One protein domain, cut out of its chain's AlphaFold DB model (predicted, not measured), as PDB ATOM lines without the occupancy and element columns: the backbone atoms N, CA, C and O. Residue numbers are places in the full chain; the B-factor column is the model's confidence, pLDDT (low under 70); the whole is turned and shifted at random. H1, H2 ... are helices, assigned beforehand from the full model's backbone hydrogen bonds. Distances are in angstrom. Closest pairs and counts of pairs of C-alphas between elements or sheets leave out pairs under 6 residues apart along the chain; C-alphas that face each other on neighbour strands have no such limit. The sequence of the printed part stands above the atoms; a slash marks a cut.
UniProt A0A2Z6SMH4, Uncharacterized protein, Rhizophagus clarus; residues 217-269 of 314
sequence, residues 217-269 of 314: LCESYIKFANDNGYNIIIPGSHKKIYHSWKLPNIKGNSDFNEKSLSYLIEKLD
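This is residues 217 to 269 of the 314 residues of an uncharacterized protein of Rhizophagus clarus (UniProt A0A2Z6SMH4). Two helices, H1 and then the longer H2, pack on each other at a steep angle, and a long loop, residues 228 to 253, swings in a wide arc from the end of H1 to the start of H2. Residues 250 to 255, of which 254 and 255 belong to H2, stick out at one end. The printed part has 53 residues, with two named helices and no named strand, and its class is all helix. It is compact, with a radius of gyration of the C-alphas of 11.1 A and spans of 30 by 23 by 18 A.

H1, residues 217 to 227, begins at C-alpha 217 (-26.987, 100.754, 36.251) and measures 15.1 A from first to last C-alpha. H2, residues 254 to 269, measures 22.5 A and ends at C-alpha 269 (-37.243, 95.876, 31.372).

H1 and H2 touch, H2 with residues 260 to 267 alone; their closest C-alphas, of Phe 224 and Ser 260, are 6.5 A apart. They run opposite ways at a steep tilt of 53 degrees. In H1 and H2 every O i to N i+4 pair is within hydrogen-bond range.

The two C-alphas farthest apart, of His 238 and Gly 252, are 30.8 A apart. The printed part has no cut, and the link from H1 to H2 is long. Residues 230 and 232 to 236 have pLDDT under 70.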
ATOM      1  N   LEU A 217     -27.343 102.127  35.867       87.06
ATOM      2  CA  LEU A 217     -26.987 100.754  36.251       87.06
ATOM      3  C   LEU A 217     -26.100 100.696  37.504       87.06
ATOM      4  O   LEU A 217     -26.270  99.805  38.330       87.06
ATOM      5  N   CYS A 218     -25.212 101.677  37.706       85.88
ATOM      6  CA  CYS A 218     -24.499 101.823  38.977       85.88
ATOM      7  C   CYS A 218     -25.454 102.149  40.134       85.88
ATOM      8  O   CYS A 218     -25.274 101.609  41.214       85.88
ATOM      9  N   GLU A 219     -26.436 103.034  39.930       89.56
ATOM     10  CA  GLU A 219     -27.450 103.392  40.932       89.56
ATOM     11  C   GLU A 219     -28.267 102.165  41.342       89.56
ATOM     12  O   GLU A 219     -28.330 101.850  42.528       89.56
ATOM     13  N   SER A 220     -28.810 101.426  40.372       89.50
ATOM     14  CA  SER A 220     -29.598 100.216  40.620       89.50
ATOM     15  C   SER A 220     -28.773  99.094  41.267       89.50
ATOM     16  O   SER A 220     -29.255  98.465  42.205       89.50
ATOM     17  N   TYR A 221     -27.519  98.875  40.844       89.50
ATOM     18  CA  TYR A 221     -26.628  97.879  41.459       89.50
ATOM     19  C   TYR A 221     -26.261  98.256  42.900       89.50
ATOM     20  O   TYR A 221     -26.273  97.414  43.791       89.50
ATOM     21  N   ILE A 222     -25.947  99.532  43.146       85.88
ATOM     22  CA  ILE A 222     -25.587 100.025  44.480       85.88
ATOM     23  C   ILE A 222     -26.797 100.008  45.412       85.88
ATOM     24  O   ILE A 222     -26.646  99.663  46.582       85.88
ATOM     25  N   LYS A 223     -28.001 100.299  44.901       89.56
ATOM     26  CA  LYS A 223     -29.232 100.085  45.660       89.56
ATOM     27  C   LYS A 223     -29.390  98.608  46.029       89.56
ATOM     28  O   LYS A 223     -29.506  98.323  47.210       89.56
ATOM     29  N   PHE A 224     -29.317  97.688  45.063       90.69
ATOM     30  CA  PHE A 224     -29.400  96.249  45.335       90.69
ATOM     31  C   PHE A 224     -28.366  95.795  46.381       90.69
ATOM     32  O   PHE A 224     -28.706  95.052  47.296       90.69
ATOM     33  N   ALA A 225     -27.121  96.273  46.294       80.69
ATOM     34  CA  ALA A 225     -26.084  95.967  47.274       80.69
ATOM     35  C   ALA A 225     -26.429  96.487  48.681       80.69
ATOM     36  O   ALA A 225     -26.278  95.750  49.653       80.69
ATOM     37  N   ASN A 226     -26.931  97.719  48.795       79.62
ATOM     38  CA  ASN A 226     -27.343  98.289  50.080       79.62
ATOM     39  C   ASN A 226     -28.579  97.575  50.660       79.62
ATOM     40  O   ASN A 226     -28.600  97.262  51.848       79.62
ATOM     41  N   ASP A 227     -29.556  97.234  49.815       88.88
ATOM     42  CA  ASP A 227     -30.730  96.422  50.172       88.88
ATOM     43  C   ASP A 227     -30.323  94.995  50.638       88.88
ATOM     44  O   ASP A 227     -31.085  94.330  51.334       88.88
ATOM     45  N   ASN A 228     -29.105  94.539  50.301       84.00
ATOM     46  CA  ASN A 228     -28.492  93.268  50.720       84.00
ATOM     47  C   ASN A 228     -27.335  93.455  51.736       84.00
ATOM     48  O   ASN A 228     -26.431  92.623  51.821       84.00
ATOM     49  N   GLY A 229     -27.341  94.541  52.520       74.06
ATOM     50  CA  GLY A 229     -26.473  94.702  53.697       74.06
ATOM     51  C   GLY A 229     -25.067  95.267  53.452       74.06
ATOM     52  O   GLY A 229     -24.299  95.407  54.405       74.06
ATOM     53  N   TYR A 230     -24.715  95.642  52.221       64.44
ATOM     54  CA  TYR A 230     -23.519  96.455  51.975       64.44
ATOM     55  C   TYR A 230     -23.777  97.926  52.365       64.44
ATOM     56  O   TYR A 230     -24.916  98.377  52.431       64.44
ATOM     57  N   ASN A 231     -22.721  98.707  52.617       71.69
ATOM     58  CA  ASN A 231     -22.837 100.144  52.893       71.69
ATOM     59  C   ASN A 231     -22.056 100.953  51.850       71.69
ATOM     60  O   ASN A 231     -20.862 101.220  52.008       71.69
ATOM     61  N   ILE A 232     -22.727 101.306  50.752       67.81
ATOM     62  CA  ILE A 232     -22.145 102.018  49.613       67.81
ATOM     63  C   ILE A 232     -22.870 103.358  49.428       67.81
ATOM     64  O   ILE A 232     -23.979 103.434  48.894       67.81
ATOM     65  N   ILE A 233     -22.215 104.438  49.855       68.19
ATOM     66  CA  ILE A 233     -22.731 105.811  49.764       68.19
ATOM     67  C   ILE A 233     -22.419 106.400  48.380       68.19
ATOM     68  O   ILE A 233     -21.265 106.400  47.945       68.19
ATOM     69  N   ILE A 234     -23.428 106.961  47.703       65.00
ATOM     70  CA  ILE A 234     -23.276 107.629  46.398       65.00
ATOM     71  C   ILE A 234     -23.674 109.113  46.431       65.00
ATOM     72  O   ILE A 234     -24.672 109.468  47.054       65.00
ATOM     73  N   PRO A 235     -22.986 109.993  45.674       57.12
ATOM     74  CA  PRO A 235     -23.349 111.409  45.503       57.12
ATOM     75  C   PRO A 235     -24.563 111.636  44.565       57.12
ATOM     76  O   PRO A 235     -24.704 112.694  43.946       57.12
ATOM     77  N   GLY A 236     -25.437 110.634  44.437       69.62
ATOM     78  CA  GLY A 236     -26.585 110.610  43.530       69.62
ATOM     79  C   GLY A 236     -26.267 110.188  42.089       69.62
ATOM     80  O   GLY A 236     -25.120 109.939  41.709       69.62
ATOM     81  N   SER A 237     -27.322 110.127  41.276       77.75
ATOM     82  CA  SER A 237     -27.329 109.588  39.910       77.75
ATOM     83  C   SER A 237     -27.638 110.640  38.849       77.75
ATOM     84  O   SER A 237     -28.302 111.650  39.100       77.75
ATOM     85  N   HIS A 238     -27.151 110.404  37.633       79.44
ATOM     86  CA  HIS A 238     -27.498 111.193  36.450       79.44
ATOM     87  C   HIS A 238     -28.435 110.455  35.476       79.44
ATOM     88  O   HIS A 238     -28.595 110.926  34.350       79.44
ATOM     89  N   LYS A 239     -29.008 109.302  35.864       79.62
ATOM     90  CA  LYS A 239     -30.002 108.512  35.098       79.62
ATOM     91  C   LYS A 239     -29.690 108.324  33.600       79.62
ATOM     92  O   LYS A 239     -30.579 108.373  32.758       79.62
ATOM     93  N   LYS A 240     -28.415 108.106  33.253       81.75
ATOM     94  CA  LYS A 240     -28.008 107.668  31.901       81.75
ATOM     95  C   LYS A 240     -27.545 106.222  31.961       81.75
ATOM     96  O   LYS A 240     -26.904 105.840  32.938       81.75
ATOM     97  N   ILE A 241     -27.811 105.468  30.904       80.62
ATOM     98  CA  ILE A 241     -27.192 104.166  30.641       80.62
ATOM     99  C   ILE A 241     -25.911 104.415  29.823       80.62
ATOM    100  O   ILE A 241     -25.827 105.395  29.080       80.62
ATOM    101  N   TYR A 242     -24.893 103.568  29.987       77.31
ATOM    102  CA  TYR A 242     -23.652 103.621  29.208       77.31
ATOM    103  C   TYR A 242     -23.422 102.280  28.511       77.31
ATOM    104  O   TYR A 242     -23.343 101.253  29.177       77.31
ATOM    105  N   HIS A 243     -23.232 102.303  27.190       70.38
ATOM    106  CA  HIS A 243     -22.998 101.120  26.344       70.38
ATOM    107  C   HIS A 243     -21.719 100.320  26.682       70.38
ATOM    108  O   HIS A 243     -21.530  99.214  26.193       70.38
ATOM    109  N   SER A 244     -20.816 100.872  27.503       71.94
ATOM    110  CA  SER A 244     -19.623 100.183  28.027       71.94
ATOM    111  C   SER A 244     -19.654 100.001  29.548       71.94
ATOM    112  O   SER A 244     -18.603  99.844  30.174       71.94
ATOM    113  N   TRP A 245     -20.839 100.048  30.166       79.19
ATOM    114  CA  TRP A 245     -21.001  99.625  31.556       79.19
ATOM    115  C   TRP A 245     -20.733  98.119  31.693       79.19
ATOM    116  O   TRP A 245     -20.942  97.355  30.754       79.19
ATOM    117  N   LYS A 246     -20.252  97.696  32.863       78.81
ATOM    118  CA  LYS A 246     -19.984  96.291  33.183       78.81
ATOM    119  C   LYS A 246     -20.519  95.984  34.574       78.81
ATOM    120  O   LYS A 246     -20.290  96.772  35.491       78.81
ATOM    121  N   LEU A 247     -21.172  94.831  34.715       79.31
ATOM    122  CA  LEU A 247     -21.603  94.305  36.006       79.31
ATOM    123  C   LEU A 247     -20.375  94.083  36.910       79.31
ATOM    124  O   LEU A 247     -19.435  93.405  36.481       79.31
ATOM    125  N   PRO A 248     -20.339  94.640  38.134       79.38
ATOM    126  CA  PRO A 248     -19.319  94.282  39.110       79.38
ATOM    127  C   PRO A 248     -19.488  92.817  39.530       79.38
ATOM    128  O   PRO A 248     -20.590  92.385  39.840       79.38
ATOM    129  N   ASN A 249     -18.392  92.057  39.544       77.12
ATOM    130  CA  ASN A 249     -18.374  90.658  39.968       77.12
ATOM    131  C   ASN A 249     -17.721  90.558  41.353       77.12
ATOM    132  O   ASN A 249     -16.534  90.875  41.506       77.12
ATOM    133  N   ILE A 250     -18.487  90.119  42.350       73.88
ATOM    134  CA  ILE A 250     -17.981  89.782  43.679       73.88
ATOM    135  C   ILE A 250     -17.441  88.347  43.636       73.88
ATOM    136  O   ILE A 250     -18.198  87.374  43.576       73.88
ATOM    137  N   LYS A 251     -16.110  88.211  43.676       73.31
ATOM    138  CA  LYS A 251     -15.440  86.904  43.731       73.31
ATOM    139  C   LYS A 251     -15.899  86.122  44.963       73.31
ATOM    140  O   LYS A 251     -15.867  86.650  46.069       73.31
ATOM    141  N   GLY A 252     -16.270  84.858  44.764       76.19
ATOM    142  CA  GLY A 252     -16.710  83.963  45.838       76.19
ATOM    143  C   GLY A 252     -18.175  84.117  46.262       76.19
ATOM    144  O   GLY A 252     -18.584  83.430  47.188       76.19
ATOM    145  N   ASN A 253     -18.971  84.970  45.602       77.50
ATOM    146  CA  ASN A 253     -20.401  85.122  45.893       77.50
ATOM    147  C   ASN A 253     -21.247  85.081  44.604       77.50
ATOM    148  O   ASN A 253     -21.689  86.113  44.096       77.50
ATOM    149  N   SER A 254     -21.420  83.881  44.036       84.12
ATOM    150  CA  SER A 254     -22.222  83.646  42.821       84.12
ATOM    151  C   SER A 254     -23.687  84.037  43.009       84.12
ATOM    152  O   SER A 254     -24.211  84.790  42.195       84.12
ATOM    153  N   ASP A 255     -24.296  83.625  44.122       89.44
ATOM    154  CA  ASP A 255     -25.687  83.920  44.484       89.44
ATOM    155  C   ASP A 255     -25.997  85.429  44.456       89.44
ATOM    156  O   ASP A 255     -26.961  85.860  43.819       89.44
ATOM    157  N   PHE A 256     -25.135  86.260  45.055       84.69
ATOM    158  CA  PHE A 256     -25.278  87.716  44.973       84.69
ATOM    159  C   PHE A 256     -25.112  88.235  43.540       84.69
ATOM    160  O   PHE A 256     -25.887  89.088  43.107       84.69
ATOM    161  N   ASN A 257     -24.118  87.741  42.791       81.06
ATOM    162  CA  ASN A 257     -23.884  88.178  41.410       81.06
ATOM    163  C   ASN A 257     -25.112  87.884  40.527       81.06
ATOM    164  O   ASN A 257     -25.586  88.780  39.829       81.06
ATOM    165  N   GLU A 258     -25.661  86.671  40.610       90.00
ATOM    166  CA  GLU A 258     -26.850  86.219  39.878       90.00
ATOM    167  C   GLU A 258     -28.099  87.021  40.267       90.00
ATOM    168  O   GLU A 258     -28.770  87.577  39.395       90.00
ATOM    169  N   LYS A 259     -28.374  87.187  41.567       91.94
ATOM    170  CA  LYS A 259     -29.506  88.005  42.043       91.94
ATOM    171  C   LYS A 259     -29.375  89.475  41.632       91.94
ATOM    172  O   LYS A 259     -30.370  90.082  41.234       91.94
ATOM    173  N   SER A 260     -28.161  90.034  41.657       87.12
ATOM    174  CA  SER A 260     -27.906  91.412  41.214       87.12
ATOM    175  C   SER A 260     -28.131  91.590  39.708       87.12
ATOM    176  O   SER A 260     -28.670  92.615  39.290       87.12
ATOM    177  N   LEU A 261     -27.781  90.584  38.896       89.81
ATOM    178  CA  LEU A 261     -28.030  90.576  37.455       89.81
ATOM    179  C   LEU A 261     -29.533  90.512  37.160       89.81
ATOM    180  O   LEU A 261     -30.034  91.360  36.424       89.81
ATOM    181  N   SER A 262     -30.260  89.582  37.784       92.38
ATOM    182  CA  SER A 262     -31.716  89.452  37.627       92.38
ATOM    183  C   SER A 262     -32.458  90.733  38.026       92.38
ATOM    184  O   SER A 262     -33.319  91.202  37.283       92.38
ATOM    185  N   TYR A 263     -32.073  91.365  39.141       93.81
ATOM    186  CA  TYR A 263     -32.619  92.663  39.558       93.81
ATOM    187  C   TYR A 263     -32.346  93.773  38.530       93.81
ATOM    188  O   TYR A 263     -33.220  94.593  38.247       93.81
ATOM    189  N   LEU A 264     -31.137  93.825  37.960       90.56
ATOM    190  CA  LEU A 264     -30.779  94.839  36.963       90.56
ATOM    191  C   LEU A 264     -31.514  94.652  35.635       90.56
ATOM    192  O   LEU A 264     -31.871  95.657  35.020       90.56
ATOM    193  N   ILE A 265     -31.755  93.406  35.220       89.88
ATOM    194  CA  ILE A 265     -32.585  93.081  34.055       89.88
ATOM    195  C   ILE A 265     -34.021  93.554  34.309       89.88
ATOM    196  O   ILE A 265     -34.520  94.376  33.550       89.88
ATOM    197  N   GLU A 266     -34.626  93.189  35.443       91.62
ATOM    198  CA  GLU A 266     -35.986  93.616  35.814       91.62
ATOM    199  C   GLU A 266     -36.146  95.153  35.816       91.62
ATOM    200  O   GLU A 266     -37.146  95.686  35.327       91.62
ATOM    201  N   LYS A 267     -35.140  95.902  36.299       89.38
ATOM    202  CA  LYS A 267     -35.180  97.379  36.263       89.38
ATOM    203  C   LYS A 267     -34.940  97.959  34.864       89.38
ATOM    204  O   LYS A 267     -35.462  99.035  34.576       89.38
ATOM    205  N   LEU A 268     -34.182  97.285  33.999       87.25
ATOM    206  CA  LEU A 268     -34.057  97.664  32.588       87.25
ATOM    207  C   LEU A 268     -35.366  97.414  31.836       87.25
ATOM    208  O   LEU A 268     -35.845  98.327  31.167       87.25
ATOM    209  N   ASP A 269     -35.979  96.245  32.009       87.00
ATOM    210  CA  ASP A 269     -37.243  95.876  31.372       87.00
ATOM    211  C   ASP A 269     -38.377  96.818  31.784       87.00
ATOM    212  O   ASP A 269     -39.147  97.262  30.932       87.00
TER     213      ASP A 269